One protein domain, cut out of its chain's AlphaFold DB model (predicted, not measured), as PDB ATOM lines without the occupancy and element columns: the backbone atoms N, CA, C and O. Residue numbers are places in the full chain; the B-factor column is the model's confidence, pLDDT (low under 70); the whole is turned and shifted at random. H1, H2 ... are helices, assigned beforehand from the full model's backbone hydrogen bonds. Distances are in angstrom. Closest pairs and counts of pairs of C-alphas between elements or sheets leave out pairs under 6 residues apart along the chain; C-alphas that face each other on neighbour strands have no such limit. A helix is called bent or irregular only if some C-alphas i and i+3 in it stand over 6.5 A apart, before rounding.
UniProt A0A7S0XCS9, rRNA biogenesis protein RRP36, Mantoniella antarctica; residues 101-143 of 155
ATOM      1  N   LYS A 101      21.826 -14.077  17.813       94.44
ATOM      2  CA  LYS A 101      20.570 -14.007  18.575       94.44
ATOM      3  C   LYS A 101      19.612 -15.097  18.087       94.44
ATOM      4  O   LYS A 101      19.492 -15.339  16.887       94.44
ATOM      5  N   GLN A 102      18.870 -15.715  19.005       93.56
ATOM      6  CA  GLN A 102      17.957 -16.818  18.670       93.56
ATOM      7  C   GLN A 102      16.917 -16.444  17.601       93.56
ATOM      8  O   GLN A 102      16.592 -17.260  16.746       93.56
ATOM      9  N   ALA A 103      16.407 -15.208  17.626       94.38
ATOM     10  CA  ALA A 103      15.468 -14.719  16.616       94.38
ATOM     11  C   ALA A 103      16.080 -14.694  15.207       94.38
ATOM     12  O   ALA A 103      15.381 -14.946  14.233       94.38
ATOM     13  N   LEU A 104      17.379 -14.408  15.105       93.62
ATOM     14  CA  LEU A 104      18.088 -14.355  13.832       93.62
ATOM     15  C   LEU A 104      18.333 -15.768  13.293       93.62
ATOM     16  O   LEU A 104      18.033 -16.013  12.132       93.62
ATOM     17  N   LYS A 105      18.728 -16.719  14.153       94.00
ATOM     18  CA  LYS A 105      18.829 -18.147  13.790       94.00
ATOM     19  C   LYS A 105      17.531 -18.660  13.160       94.00
ATOM     20  O   LYS A 105      17.538 -19.127  12.034       94.00
ATOM     21  N   LYS A 106      16.396 -18.414  13.824       96.69
ATOM     22  CA  LYS A 106      15.069 -18.791  13.309       96.69
ATOM     23  C   LYS A 106      14.744 -18.159  11.952       96.69
ATOM     24  O   LYS A 106      14.058 -18.781  11.155       96.69
ATOM     25  N   LYS A 107      15.182 -16.920  11.693       96.50
ATOM     26  CA  LYS A 107      14.984 -16.276  10.383       96.50
ATOM     27  C   LYS A 107      15.808 -16.962   9.293       96.50
ATOM     28  O   LYS A 107      15.273 -17.147   8.209       96.50
ATOM     29  N   MET A 108      17.056 -17.339   9.580       96.31
ATOM     30  CA  MET A 108      17.901 -18.079   8.631       96.31
ATOM     31  C   MET A 108      17.298 -19.453   8.330       96.31
ATOM     32  O   MET A 108      17.029 -19.738   7.167       96.31
ATOM     33  N   ASP A 109      16.928 -20.211   9.369       96.12
ATOM     34  CA  ASP A 109      16.271 -21.518   9.220       96.12
ATOM     35  C   ASP A 109      14.993 -21.419   8.354       96.12
ATOM     36  O   ASP A 109      14.709 -22.283   7.528       96.12
ATOM     37  N   LEU A 110      14.201 -20.347   8.518       96.75
ATOM     38  CA  LEU A 110      12.991 -20.116   7.718       96.75
ATOM     39  C   LEU A 110      13.295 -19.805   6.247       96.75
ATOM     40  O   LEU A 110      12.523 -20.206   5.377       96.75
ATOM     41  N   ILE A 111      14.376 -19.074   5.966       97.50
ATOM     42  CA  ILE A 111      14.803 -18.763   4.595       97.50
ATOM     43  C   ILE A 111      15.281 -20.039   3.899       97.50
ATOM     44  O   ILE A 111      14.887 -20.288   2.761       97.50
ATOM     45  N   GLU A 112      16.068 -20.866   4.587       97.44
ATOM     46  CA  GLU A 112      16.543 -22.158   4.080       97.44
ATOM     47  C   GLU A 112      15.364 -23.069   3.716       97.44
ATOM     48  O   GLU A 112      15.228 -23.473   2.561       97.44
ATOM     49  N   GLN A 113      14.426 -23.269   4.646       96.88
ATOM     50  CA  GLN A 113      13.218 -24.068   4.406       96.88
ATOM     51  C   GLN A 113      12.358 -23.525   3.260       96.88
ATOM     52  O   GLN A 113      11.787 -24.290   2.483       96.88
ATOM     53  N   TYR A 114      12.232 -22.199   3.148       97.69
ATOM     54  CA  TYR A 114      11.507 -21.582   2.040       97.69
ATOM     55  C   TYR A 114      12.181 -21.884   0.700       97.69
ATOM     56  O   TYR A 114      11.498 -22.266  -0.249       97.69
ATOM     57  N   ASN A 115      13.504 -21.741   0.626       98.00
ATOM     58  CA  ASN A 115      14.264 -21.995  -0.592       98.00
ATOM     59  C   ASN A 115      14.186 -23.469  -1.005       98.00
ATOM     60  O   ASN A 115      13.962 -23.743  -2.180       98.00
ATOM     61  N   GLU A 116      14.282 -24.401  -0.055       97.00
ATOM     62  CA  GLU A 116      14.093 -25.839  -0.292       97.00
ATOM     63  C   GLU A 116      12.689 -26.166  -0.821       97.00
ATOM     64  O   GLU A 116      12.525 -26.915  -1.784       97.00
ATOM     65  N   LEU A 117      11.643 -25.594  -0.215       97.31
ATOM     66  CA  LEU A 117      10.264 -25.809  -0.663       97.31
ATOM     67  C   LEU A 117      10.002 -25.183  -2.032       97.31
ATOM     68  O   LEU A 117       9.245 -25.741  -2.829       97.31
ATOM     69  N   LYS A 118      10.617 -24.029  -2.300       97.38
ATOM     70  CA  LYS A 118      10.516 -23.330  -3.578       97.38
ATOM     71  C   LYS A 118      11.242 -24.089  -4.684       97.38
ATOM     72  O   LYS A 118      10.660 -24.257  -5.748       97.38
ATOM     73  N   SER A 119      12.455 -24.584  -4.434       97.12
ATOM     74  CA  SER A 119      13.217 -25.377  -5.408       97.12
ATOM     75  C   SER A 119      12.547 -26.719  -5.698       97.12
ATOM     76  O   SER A 119      12.500 -27.147  -6.846       97.12
ATOM     77  N   ARG A 120      11.940 -27.343  -4.682       96.44
ATOM     78  CA  ARG A 120      11.134 -28.561  -4.831       96.44
ATOM     79  C   ARG A 120       9.780 -28.326  -5.520       96.44
ATOM     80  O   ARG A 120       9.130 -29.290  -5.907       96.44
ATOM     81  N   GLY A 121       9.308 -27.081  -5.615       96.81
ATOM     82  CA  GLY A 121       7.967 -26.749  -6.118       96.81
ATOM     83  C   GLY A 121       6.815 -27.090  -5.157       96.81
ATOM     84  O   GLY A 121       5.653 -26.916  -5.502       96.81
ATOM     85  N   ALA A 122       7.108 -27.524  -3.926       96.94
ATOM     86  CA  ALA A 122       6.115 -27.953  -2.930       96.94
ATOM     87  C   ALA A 122       5.615 -26.810  -2.018       96.94
ATOM     88  O   ALA A 122       4.966 -27.048  -0.992       96.94
ATOM     89  N   LEU A 123       5.942 -25.559  -2.356       96.94
ATOM     90  CA  LEU A 123       5.610 -24.389  -1.546       96.94
ATOM     91  C   LEU A 123       4.093 -24.178  -1.425       96.94
ATOM     92  O   LEU A 123       3.598 -23.963  -0.317       96.94
ATOM     93  N   GLU A 124       3.345 -24.270  -2.528       96.50
ATOM     94  CA  GLU A 124       1.896 -24.016  -2.499       96.50
ATOM     95  C   GLU A 124       1.135 -25.120  -1.747       96.50
ATOM     96  O   GLU A 124       0.221 -24.838  -0.969       96.50
ATOM     97  N   ASP A 125       1.580 -26.372  -1.860       97.25
ATOM     98  CA  ASP A 125       1.039 -27.492  -1.086       97.25
ATOM     99  C   ASP A 125       1.243 -27.307   0.420       97.25
ATOM    100  O   ASP A 125       0.340 -27.562   1.225       97.25
ATOM    101  N   PHE A 126       2.426 -26.845   0.830       96.88
ATOM    102  CA  PHE A 126       2.696 -26.518   2.227       96.88
ATOM    103  C   PHE A 126       1.810 -25.362   2.714       96.88
ATOM    104  O   PHE A 126       1.209 -25.444   3.793       96.88
ATOM    105  N   MET A 127       1.680 -24.302   1.911       96.50
ATOM    106  CA  MET A 127       0.875 -23.130   2.256       96.50
ATOM    107  C   MET A 127      -0.614 -23.464   2.354       96.50
ATOM    108  O   MET A 127      -1.260 -23.072   3.327       96.50
ATOM    109  N   SER A 128      -1.160 -24.248   1.426       96.62
ATOM    110  CA  SER A 128      -2.559 -24.680   1.460       96.62
ATOM    111  C   SER A 128      -2.864 -25.546   2.689       96.62
ATOM    112  O   SER A 128      -3.848 -25.292   3.391       96.62
ATOM    113  N   LYS A 129      -1.987 -26.502   3.038       97.12
ATOM    114  CA  LYS A 129      -2.094 -27.306   4.273       97.12
ATOM    115  C   LYS A 129      -2.045 -26.430   5.523       97.12
ATOM    116  O   LYS A 129      -2.847 -26.618   6.442       97.12
ATOM    117  N   ARG A 130      -1.142 -25.444   5.559       95.44
ATOM    118  CA  ARG A 130      -1.023 -24.505   6.681       95.44
ATOM    119  C   ARG A 130      -2.273 -23.637   6.836       95.44
ATOM    120  O   ARG A 130      -2.769 -23.526   7.956       95.44
ATOM    121  N   ARG A 131      -2.811 -23.086   5.739       95.31
ATOM    122  CA  ARG A 131      -4.071 -22.316   5.729       95.31
ATOM    123  C   ARG A 131      -5.241 -23.167   6.237       95.31
ATOM    124  O   ARG A 131      -5.939 -22.739   7.150       95.31
ATOM    125  N   LYS A 132      -5.400 -24.401   5.738       96.00
ATOM    126  CA  LYS A 132      -6.447 -25.347   6.185       96.00
ATOM    127  C   LYS A 132      -6.354 -25.656   7.683       96.00
ATOM    128  O   LYS A 132      -7.358 -25.616   8.390       96.00
ATOM    129  N   LYS A 133      -5.149 -25.931   8.195       95.69
ATOM    130  CA  LYS A 133      -4.931 -26.196   9.627       95.69
ATOM    131  C   LYS A 133      -5.245 -24.976  10.493       95.69
ATOM    132  O   LYS A 133      -5.799 -25.137  11.578       95.69
ATOM    133  N   LEU A 134      -4.887 -23.779  10.026       93.50
ATOM    134  CA  LEU A 134      -5.175 -22.529  10.728       93.50
ATOM    135  C   LEU A 134      -6.683 -22.270  10.790       93.50
ATOM    136  O   LEU A 134      -7.203 -22.084  11.881       93.50
ATOM    137  N   TYR A 135      -7.381 -22.406   9.658       90.69
ATOM    138  CA  TYR A 135      -8.840 -22.322   9.567       90.69
ATOM    139  C   TYR A 135      -9.515 -23.251  10.587       90.69
ATOM    140  O   TYR A 135     -10.261 -22.796  11.447       90.69
ATOM    141  N   LEU A 136      -9.181 -24.547  10.586       89.12
ATOM    142  CA  LEU A 136      -9.757 -25.512  11.534       89.12
ATOM    143  C   LEU A 136      -9.469 -25.168  13.001       89.12
ATOM    144  O   LEU A 136     -10.328 -25.357  13.864       89.12
ATOM    145  N   ARG A 137      -8.260 -24.685  13.297       89.69
ATOM    146  CA  ARG A 137      -7.898 -24.254  14.651       89.69
ATOM    147  C   ARG A 137      -8.749 -23.064  15.078       89.69
ATOM    148  O   ARG A 137      -9.258 -23.069  16.194       89.69
ATOM    149  N   ASP A 138      -8.913 -22.085  14.202       87.00
ATOM    150  CA  ASP A 138      -9.631 -20.857  14.511       87.00
ATOM    151  C   ASP A 138     -11.144 -21.138  14.638       87.00
ATOM    152  O   ASP A 138     -11.768 -20.679  15.591       87.00
ATOM    153  N   HIS A 139     -11.708 -22.036  13.818       79.38
ATOM    154  CA  HIS A 139     -13.089 -22.525  13.982       79.38
ATOM    155  C   HIS A 139     -13.333 -23.360  15.235       79.38
ATOM    156  O   HIS A 139     -14.468 -23.455  15.693       79.38
ATOM    157  N   ARG A 140     -12.292 -23.996  15.780       80.56
ATOM    158  CA  ARG A 140     -12.373 -24.714  17.057       80.56
ATOM    159  C   ARG A 140     -12.271 -23.767  18.249       80.56
ATOM    160  O   ARG A 140     -12.856 -24.049  19.291       80.56
ATOM    161  N   LEU A 141     -11.455 -22.722  18.127       74.06
ATOM    162  CA  LEU A 141     -11.156 -21.815  19.232       74.06
ATOM    163  C   LEU A 141     -12.265 -20.789  19.453       74.06
ATOM    164  O   LEU A 141     -12.458 -20.357  20.585       74.06
ATOM    165  N   VAL A 142     -13.004 -20.431  18.401       75.62
ATOM    166  CA  VAL A 142     -14.273 -19.719  18.544       75.62
ATOM    167  C   VAL A 142     -15.282 -20.717  19.108       75.62
ATOM    168  O   VAL A 142     -15.580 -21.705  18.430       75.62
ATOM    169  N   PRO A 143     -15.811 -20.513  20.331       78.25
ATOM    170  CA  PRO A 143     -16.941 -21.299  20.788       78.25
ATOM    171  C   PRO A 143     -18.027 -21.154  19.727       78.25
ATOM    172  O   PRO A 143     -18.511 -20.047  19.490       78.25
TER     173      PRO A 143
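This is residues 101 to 143 of the 155 residues of the protein "rRNA biogenesis protein RRP36" of Mantoniella antarctica (UniProt A0A7S0XCS9). Two long helices, H2 and H1, of nearly equal length meet near their ends at a tight turn and open from it as a V. Nothing fills the space between the arms, and the far part of each arm stands free, with residues 127 to 143 on the side of H2 and residues 101 to 112 on the side of H1. The printed part has 43 residues with two named helices, H1 then H2 along the chain, and no named strand; its class is all helix. The whole is flat, with spans of 37 by 30 by 5 A, and only just extended, close to loose, with a radius of gyration of the C-alphas of 13.9 A.

The longest helix by residues is H2, residues 123 to 141. Before it in the chain is H1, residues 102 to 119, joined to it by a tight link of 3 residues. H1 and H2 are close but not clearly touching, with 2 pairs of C-alphas within 8 A. Their closest C-alphas are those of Leu 117 and Leu 123, 4.9 A apart, while the centres of the helices are 19.8 A apart. Their lines stand at a steep tilt of 56 degrees, and they run opposite ways. In both H1 and H2 every O i to N i+4 pair is within hydrogen-bond range.

H2 has 19 residues and measures 26.8 A from its first to its last C-alpha, from C-alpha 123 at (5.610, -24.389, -1.546) to C-alpha 141 at (-11.156, -21.815, 19.232). H1 has 18 residues and measures 26.0 A, beginning with C-alpha 102 at (17.957, -16.818, 18.670). Neither helix is bent.

The two C-alphas farthest apart are those of Ser 119 and Pro 143, at 40.2 A. The printed part has no cut. The mean pLDDT of the printed part is 93.4, and no printed residue is under 70.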